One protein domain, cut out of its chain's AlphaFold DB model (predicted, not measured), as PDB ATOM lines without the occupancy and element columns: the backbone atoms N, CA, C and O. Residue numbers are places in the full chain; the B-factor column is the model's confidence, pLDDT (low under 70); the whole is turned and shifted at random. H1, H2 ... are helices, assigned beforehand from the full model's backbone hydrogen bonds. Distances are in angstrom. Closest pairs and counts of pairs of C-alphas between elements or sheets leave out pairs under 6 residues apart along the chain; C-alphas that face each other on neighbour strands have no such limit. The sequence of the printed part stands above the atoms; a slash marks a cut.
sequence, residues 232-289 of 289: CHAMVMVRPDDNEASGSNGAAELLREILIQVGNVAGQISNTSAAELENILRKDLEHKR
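Overview. This is residues 232 to 289 of the 289 residues of the protein "Disease resistance protein RPP13" of Triticum urartu (UniProt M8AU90). Two helices, H1 and H2, lie side by side and run the same way, while an unnamed stretch, from residue 232 to about residue 241, passes along H1 in the other direction. Residues 242 to 247, where that stretch turns back toward H1, stick out at one end, and a long link brings the chain from the end of H1 back to the start of H2. The printed part has 58 residues with two named helices, H1 then H2, and no named strand; the class is all helix, with under half of the residues, 25, in named elements. It is only just compact, close to loose, with a radius of gyration of the C-alphas of 12.2 A, and it is elongated, spanning 38 by 21 by 18 A.

Along the chain. Residues 232 to 249 come first, with no named element; C-alpha 232 is at (-80.473, -71.669, 115.525). H1 is residues 250 to 262, 18.5 A from first to last C-alpha, and begins at C-alpha 250 (-99.500, -67.679, 104.254). H2 is residues 274 to 285, 16.3 A long on the same measure, and ends at C-alpha 285 (-85.227, -66.591, 120.337).

Arrangement. H1 and H2 touch, with 9 pairs of C-alphas within 8 A. Their closest C-alphas, those of Ala 252 and Ala 274, are 4.3 A apart, and the centres are 10.0 A apart. The two helices run the same way at a shallow tilt of 22 degrees. In H1 and H2 every O i to N i+4 pair is within hydrogen-bond range.

Size, cuts and confidence. The two C-alphas farthest apart, those of Ala 245 and His 287, are 38.6 A apart, while those of Cys 232 and Arg 289, the chain's last residue, are 7.0 A apart. The printed part has no cut. The link from H1 to H2, 11 residues, is long. The mean pLDDT of the printed part is 74.8, and residues 240 to 249 and 263 to 271 are under 70.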
ATOM      1  N   CYS A 232     -79.395 -71.111 116.322       84.25
ATOM      2  CA  CYS A 232     -80.473 -71.669 115.525       84.25
ATOM      3  C   CYS A 232     -80.503 -71.040 114.132       84.25
ATOM      4  O   CYS A 232     -80.141 -69.881 113.939       84.25
ATOM      5  N   HIS A 233     -80.970 -71.799 113.147       86.00
ATOM      6  CA  HIS A 233     -81.104 -71.335 111.774       86.00
ATOM      7  C   HIS A 233     -82.332 -71.973 111.122       86.00
ATOM      8  O   HIS A 233     -82.696 -73.101 111.438       86.00
ATOM      9  N   ALA A 234     -82.971 -71.241 110.212       89.00
ATOM     10  CA  ALA A 234     -84.080 -71.736 109.402       89.00
ATOM     11  C   ALA A 234     -83.905 -71.309 107.946       89.00
ATOM     12  O   ALA A 234     -83.455 -70.198 107.660       89.00
ATOM     13  N   MET A 235     -84.312 -72.178 107.028       89.62
ATOM     14  CA  MET A 235     -84.449 -71.893 105.608       89.62
ATOM     15  C   MET A 235     -85.905 -72.111 105.208       89.62
ATOM     16  O   MET A 235     -86.399 -73.232 105.260       89.62
ATOM     17  N   VAL A 236     -86.577 -71.042 104.787       88.44
ATOM     18  CA  VAL A 236     -87.971 -71.083 104.327       88.44
ATOM     19  C   VAL A 236     -88.087 -70.560 102.906       88.44
ATOM     20  O   VAL A 236     -87.304 -69.710 102.474       88.44
ATOM     21  N   MET A 237     -89.063 -71.077 102.166       82.25
ATOM     22  CA  MET A 237     -89.306 -70.702 100.775       82.25
ATOM     23  C   MET A 237     -90.635 -69.965 100.666       82.25
ATOM     24  O   MET A 237     -91.697 -70.548 100.848       82.25
ATOM     25  N   VAL A 238     -90.582 -68.685 100.306       82.06
ATOM     26  CA  VAL A 238     -91.787 -67.881 100.084       82.06
ATOM     27  C   VAL A 238     -92.232 -68.024  98.634       82.06
ATOM     28  O   VAL A 238     -91.430 -67.848  97.711       82.06
ATOM     29  N   ARG A 239     -93.513 -68.328  98.422       73.56
ATOM     30  CA  ARG A 239     -94.144 -68.328  97.099       73.56
ATOM     31  C   ARG A 239     -95.045 -67.095  96.988       73.56
ATOM     32  O   ARG A 239     -95.658 -66.729  97.985       73.56
ATOM     33  N   PRO A 240     -95.121 -66.438  95.821       58.97
ATOM     34  CA  PRO A 240     -96.181 -65.472  95.569       58.97
ATOM     35  C   PRO A 240     -97.527 -66.195  95.680       58.97
ATOM     36  O   PRO A 240     -97.737 -67.205  95.008       58.97
ATOM     37  N   ASP A 241     -98.401 -65.720  96.563       58.28
ATOM     38  CA  ASP A 241     -99.773 -66.211  96.638       58.28
ATOM     39  C   ASP A 241    -100.564 -65.594  95.476       58.28
ATOM     40  O   ASP A 241    -100.886 -64.409  95.500       58.28
ATOM     41  N   ASP A 242    -100.900 -66.390  94.459       50.81
ATOM     42  CA  ASP A 242    -101.728 -65.937  93.325       50.81
ATOM     43  C   ASP A 242    -103.230 -65.840  93.684       50.81
ATOM     44  O   ASP A 242    -104.061 -65.506  92.839       50.81
ATOM     45  N   ASN A 243    -103.612 -66.144  94.931       47.50
ATOM     46  CA  ASN A 243    -105.005 -66.256  95.363       47.50
ATOM     47  C   ASN A 243    -105.346 -65.277  96.495       47.50
ATOM     48  O   ASN A 243    -105.234 -65.610  97.672       47.50
ATOM     49  N   GLU A 244    -105.933 -64.129  96.146       49.75
ATOM     50  CA  GLU A 244    -106.645 -63.249  97.097       49.75
ATOM     51  C   GLU A 244    -107.878 -63.927  97.748       49.75
ATOM     52  O   GLU A 244    -108.486 -63.386  98.668       49.75
ATOM     53  N   ALA A 245    -108.258 -65.129  97.293       49.12
ATOM     54  CA  ALA A 245    -109.457 -65.845  97.729       49.12
ATOM     55  C   ALA A 245    -109.254 -66.800  98.924       49.12
ATOM     56  O   ALA A 245    -110.237 -67.351  99.424       49.12
ATOM     57  N   SER A 246    -108.023 -67.011  99.409       47.69
ATOM     58  CA  SER A 246    -107.778 -67.782 100.637       47.69
ATOM     59  C   SER A 246    -107.200 -66.861 101.704       47.69
ATOM     60  O   SER A 246    -106.033 -66.486 101.671       47.69
ATOM     61  N   GLY A 247    -108.063 -66.428 102.622       49.03
ATOM     62  CA  GLY A 247    -107.709 -65.495 103.682       49.03
ATOM     63  C   GLY A 247    -106.481 -65.932 104.491       49.03
ATOM     64  O   GLY A 247    -106.387 -67.065 104.955       49.03
ATOM     65  N   SER A 248    -105.560 -64.981 104.658       54.34
ATOM     66  CA  SER A 248    -104.672 -64.778 105.816       54.34
ATOM     67  C   SER A 248    -103.745 -65.902 106.313       54.34
ATOM     68  O   SER A 248    -103.102 -65.701 107.345       54.34
ATOM     69  N   ASN A 249    -103.589 -67.038 105.624       63.09
ATOM     70  CA  ASN A 249    -102.837 -68.172 106.185       63.09
ATOM     71  C   ASN A 249    -101.359 -68.303 105.760       63.09
ATOM     72  O   ASN A 249    -100.627 -69.040 106.420       63.09
ATOM     73  N   GLY A 250    -100.885 -67.563 104.749       75.81
ATOM     74  CA  GLY A 250     -99.500 -67.679 104.254       75.81
ATOM     75  C   GLY A 250     -98.435 -67.259 105.277       75.81
ATOM     76  O   GLY A 250     -97.452 -67.963 105.499       75.81
ATOM     77  N   ALA A 251     -98.660 -66.158 106.002       79.88
ATOM     78  CA  ALA A 251     -97.748 -65.728 107.068       79.88
ATOM     79  C   ALA A 251     -97.691 -66.741 108.223       79.88
ATOM     80  O   ALA A 251     -96.623 -67.019 108.760       79.88
ATOM     81  N   ALA A 252     -98.836 -67.323 108.589       81.69
ATOM     82  CA  ALA A 252     -98.891 -68.344 109.628       81.69
ATOM     83  C   ALA A 252     -98.188 -69.640 109.184       81.69
ATOM     84  O   ALA A 252     -97.529 -70.282 109.994       81.69
ATOM     85  N   GLU A 253     -98.289 -70.020 107.908       83.12
ATOM     86  CA  GLU A 253     -97.563 -71.159 107.335       83.12
ATOM     87  C   GLU A 253     -96.044 -70.953 107.366       83.12
ATOM     88  O   GLU A 253     -95.329 -71.812 107.883       83.12
ATOM     89  N   LEU A 254     -95.560 -69.785 106.937       86.31
ATOM     90  CA  LEU A 254     -94.134 -69.449 106.996       86.31
ATOM     91  C   LEU A 254     -93.601 -69.424 108.433       86.31
ATOM     92  O   LEU A 254     -92.556 -70.003 108.714       86.31
ATOM     93  N   LEU A 255     -94.320 -68.792 109.368       87.19
ATOM     94  CA  LEU A 255     -93.909 -68.753 110.776       87.19
ATOM     95  C   LEU A 255     -93.897 -70.153 111.408       87.19
ATOM     96  O   LEU A 255     -93.017 -70.445 112.216       87.19
ATOM     97  N   ARG A 256     -94.824 -71.040 111.015       84.12
ATOM     98  CA  ARG A 256     -94.799 -72.457 111.414       84.12
ATOM     99  C   ARG A 256     -93.558 -73.168 110.887       84.12
ATOM    100  O   ARG A 256     -92.909 -73.874 111.652       84.12
ATOM    101  N   GLU A 257     -93.216 -72.976 109.615       86.12
ATOM    102  CA  GLU A 257     -92.032 -73.592 109.005       86.12
ATOM    103  C   GLU A 257     -90.735 -73.142 109.703       86.12
ATOM    104  O   GLU A 257     -89.881 -73.977 110.002       86.12
ATOM    105  N   ILE A 258     -90.619 -71.851 110.044       89.00
ATOM    106  CA  ILE A 258     -89.486 -71.320 110.823       89.00
ATOM    107  C   ILE A 258     -89.442 -71.960 112.216       89.00
ATOM    108  O   ILE A 258     -88.387 -72.422 112.651       89.00
ATOM    109  N   LEU A 259     -90.579 -72.004 112.915       86.44
ATOM    110  CA  LEU A 259     -90.657 -72.515 114.284       86.44
ATOM    111  C   LEU A 259     -90.278 -73.998 114.379       86.44
ATOM    112  O   LEU A 259     -89.607 -74.381 115.332       86.44
ATOM    113  N   ILE A 260     -90.635 -74.813 113.381       84.12
ATOM    114  CA  ILE A 260     -90.239 -76.231 113.306       84.12
ATOM    115  C   ILE A 260     -88.716 -76.391 113.173       84.12
ATOM    116  O   ILE A 260     -88.156 -77.353 113.691       84.12
ATOM    117  N   GLN A 261     -88.042 -75.472 112.478       86.75
ATOM    118  CA  GLN A 261     -86.592 -75.545 112.259       86.75
ATOM    119  C   GLN A 261     -85.783 -74.997 113.444       86.75
ATOM    120  O   GLN A 261     -84.705 -75.500 113.746       86.75
ATOM    121  N   VAL A 262     -86.303 -73.976 114.129       85.88
ATOM    122  CA  VAL A 262     -85.602 -73.239 115.199       85.88
ATOM    123  C   VAL A 262     -85.941 -73.751 116.605       85.88
ATOM    124  O   VAL A 262     -85.141 -73.607 117.538       85.88
ATOM    125  N   GLY A 263     -87.137 -74.316 116.784       69.25
ATOM    126  CA  GLY A 263     -87.671 -74.771 118.065       69.25
ATOM    127  C   GLY A 263     -87.698 -76.295 118.194       69.25
ATOM    128  O   GLY A 263     -87.936 -77.017 117.234       69.25
ATOM    129  N   ASN A 264     -87.534 -76.805 119.418       58.34
ATOM    130  CA  ASN A 264     -87.710 -78.229 119.740       58.34
ATOM    131  C   ASN A 264     -89.175 -78.535 120.129       58.34
ATOM    132  O   ASN A 264     -89.444 -79.210 121.123       58.34
ATOM    133  N   VAL A 265     -90.146 -77.960 119.407       60.38
ATOM    134  CA  VAL A 265     -91.577 -78.095 119.723       60.38
ATOM    135  C   VAL A 265     -92.193 -79.163 118.821       60.38
ATOM    136  O   VAL A 265     -92.761 -78.881 117.772       60.38
ATOM    137  N   ALA A 266     -92.093 -80.421 119.248       50.16
ATOM    138  CA  ALA A 266     -92.661 -81.583 118.556       50.16
ATOM    139  C   ALA A 266     -94.192 -81.759 118.757       50.16
ATOM    140  O   ALA A 266     -94.701 -82.876 118.679       50.16
ATOM    141  N   GLY A 267     -94.951 -80.689 119.044       55.78
ATOM    142  CA  GLY A 267     -96.363 -80.768 119.457       55.78
ATOM    143  C   GLY A 267     -97.317 -79.845 118.684       55.78
ATOM    144  O   GLY A 267     -97.025 -78.673 118.507       55.78
ATOM    145  N   GLN A 268     -98.456 -80.408 118.250       54.81
ATOM    146  CA  GLN A 268     -99.582 -79.854 117.463       54.81
ATOM    147  C   GLN A 268     -99.706 -78.309 117.382       54.81
ATOM    148  O   GLN A 268    -100.350 -77.683 118.217       54.81
ATOM    149  N   ILE A 269     -99.191 -77.717 116.294       62.62
ATOM    150  CA  ILE A 269     -99.306 -76.279 115.942       62.62
ATOM    151  C   ILE A 269    -100.316 -76.058 114.789       62.62
ATOM    152  O   ILE A 269    -100.331 -75.028 114.114       62.62
ATOM    153  N   SER A 270    -101.155 -77.057 114.493       62.53
ATOM    154  CA  SER A 270    -101.914 -77.120 113.236       62.53
ATOM    155  C   SER A 270    -102.966 -76.019 113.062       62.53
ATOM    156  O   SER A 270    -103.363 -75.774 111.931       62.53
ATOM    157  N   ASN A 271    -103.362 -75.312 114.130       65.75
ATOM    158  CA  ASN A 271    -104.411 -74.281 114.093       65.75
ATOM    159  C   ASN A 271    -104.032 -72.958 114.792       65.75
ATOM    160  O   ASN A 271    -104.908 -72.180 115.159       65.75
ATOM    161  N   THR A 272    -102.740 -72.698 115.000       75.12
ATOM    162  CA  THR A 272    -102.271 -71.491 115.702       75.12
ATOM    163  C   THR A 272    -102.268 -70.273 114.775       75.12
ATOM    164  O   THR A 272    -101.892 -70.372 113.602       75.12
ATOM    165  N   SER A 273    -102.689 -69.116 115.285       82.69
ATOM    166  CA  SER A 273    -102.689 -67.864 114.519       82.69
ATOM    167  C   SER A 273    -101.267 -67.317 114.308       82.69
ATOM    168  O   SER A 273    -100.352 -67.617 115.074       82.69
ATOM    169  N   ALA A 274    -101.066 -66.471 113.291       81.81
ATOM    170  CA  ALA A 274     -99.763 -65.844 113.024       81.81
ATOM    171  C   ALA A 274     -99.219 -65.049 114.229       81.81
ATOM    172  O   ALA A 274     -98.034 -65.138 114.537       81.81
ATOM    173  N   ALA A 275    -100.083 -64.319 114.943       84.69
ATOM    174  CA  ALA A 275     -99.685 -63.513 116.099       84.69
ATOM    175  C   ALA A 275     -99.228 -64.370 117.293       84.69
ATOM    176  O   ALA A 275     -98.296 -64.013 118.011       84.69
ATOM    177  N   GLU A 276     -99.867 -65.520 117.512       84.12
ATOM    178  CA  GLU A 276     -99.448 -66.473 118.545       84.12
ATOM    179  C   GLU A 276     -98.102 -67.115 118.191       84.12
ATOM    180  O   GLU A 276     -97.223 -67.197 119.048       84.12
ATOM    181  N   LEU A 277     -97.908 -67.501 116.925       85.38
ATOM    182  CA  LEU A 277     -96.639 -68.042 116.425       85.38
ATOM    183  C   LEU A 277     -95.489 -67.042 116.572       85.38
ATOM    184  O   LEU A 277     -94.395 -67.422 116.988       85.38
ATOM    185  N   GLU A 278     -95.738 -65.765 116.278       85.88
ATOM    186  CA  GLU A 278     -94.755 -64.693 116.446       85.88
ATOM    187  C   GLU A 278     -94.321 -64.550 117.912       85.88
ATOM    188  O   GLU A 278     -93.129 -64.454 118.200       85.88
ATOM    189  N   ASN A 279     -95.274 -64.581 118.849       86.25
ATOM    190  CA  ASN A 279     -94.972 -64.487 120.277       86.25
ATOM    191  C   ASN A 279     -94.159 -65.686 120.784       86.25
ATOM    192  O   ASN A 279     -93.252 -65.503 121.597       86.25
ATOM    193  N   ILE A 280     -94.456 -66.896 120.296       85.50
ATOM    194  CA  ILE A 280     -93.687 -68.103 120.631       85.50
ATOM    195  C   ILE A 280     -92.250 -67.966 120.119       85.50
ATOM    196  O   ILE A 280     -91.313 -68.085 120.905       85.50
ATOM    197  N   LEU A 281     -92.073 -67.632 118.836       86.19
ATOM    198  CA  LEU A 281     -90.750 -67.430 118.238       86.19
ATOM    199  C   LEU A 281     -89.947 -66.359 118.977       86.19
ATOM    200  O   LEU A 281     -88.776 -66.569 119.278       86.19
ATOM    201  N   ARG A 282     -90.571 -65.224 119.309       86.12
ATOM    202  CA  ARG A 282     -89.903 -64.126 120.018       86.12
ATOM    203  C   ARG A 282     -89.375 -64.568 121.382       86.12
ATOM    204  O   ARG A 282     -88.267 -64.190 121.746       86.12
ATOM    205  N   LYS A 283     -90.149 -65.375 122.110       85.56
ATOM    206  CA  LYS A 283     -89.756 -65.918 123.414       85.56
ATOM    207  C   LYS A 283     -88.637 -66.956 123.290       85.56
ATOM    208  O   LYS A 283     -87.683 -66.915 124.058       85.56
ATOM    209  N   ASP A 284     -88.729 -67.859 122.316       83.31
ATOM    210  CA  ASP A 284     -87.740 -68.927 122.115       83.31
ATOM    211  C   ASP A 284     -86.391 -68.408 121.584       83.31
ATOM    212  O   ASP A 284     -85.359 -69.066 121.764       83.31
ATOM    213  N   LEU A 285     -86.396 -67.237 120.938       85.12
ATOM    214  CA  LEU A 285     -85.227 -66.591 120.337       85.12
ATOM    215  C   LEU A 285     -84.603 -65.478 121.190       85.12
ATOM    216  O   LEU A 285     -83.534 -64.992 120.839       85.12
ATOM    217  N   GLU A 286     -85.213 -65.075 122.309       82.62
ATOM    218  CA  GLU A 286     -84.817 -63.879 123.081       82.62
ATOM    219  C   GLU A 286     -83.340 -63.873 123.528       82.62
ATOM    220  O   GLU A 286     -82.718 -62.819 123.672       82.62
ATOM    221  N   HIS A 287     -82.757 -65.053 123.743       81.69
ATOM    222  CA  HIS A 287     -81.372 -65.208 124.198       81.69
ATOM    223  C   HIS A 287     -80.472 -65.930 123.194       81.69
ATOM    224  O   HIS A 287     -79.315 -66.201 123.513       81.69
ATOM    225  N   LYS A 288     -80.996 -66.218 121.999       80.75
ATOM    226  CA  LYS A 288     -80.302 -66.941 120.936       80.75
ATOM    227  C   LYS A 288     -79.762 -65.975 119.885       80.75
ATOM    228  O   LYS A 288     -80.348 -64.921 119.637       80.75
ATOM    229  N   ARG A 289     -78.634 -66.336 119.290       73.50
ATOM    230  CA  ARG A 289     -78.023 -65.670 118.147       73.50
ATOM    231  C   ARG A 289     -78.421 -66.334 116.839       73.50
ATOM    232  O   ARG A 289     -78.355 -67.580 116.754       73.50
TER     233      ARG A 289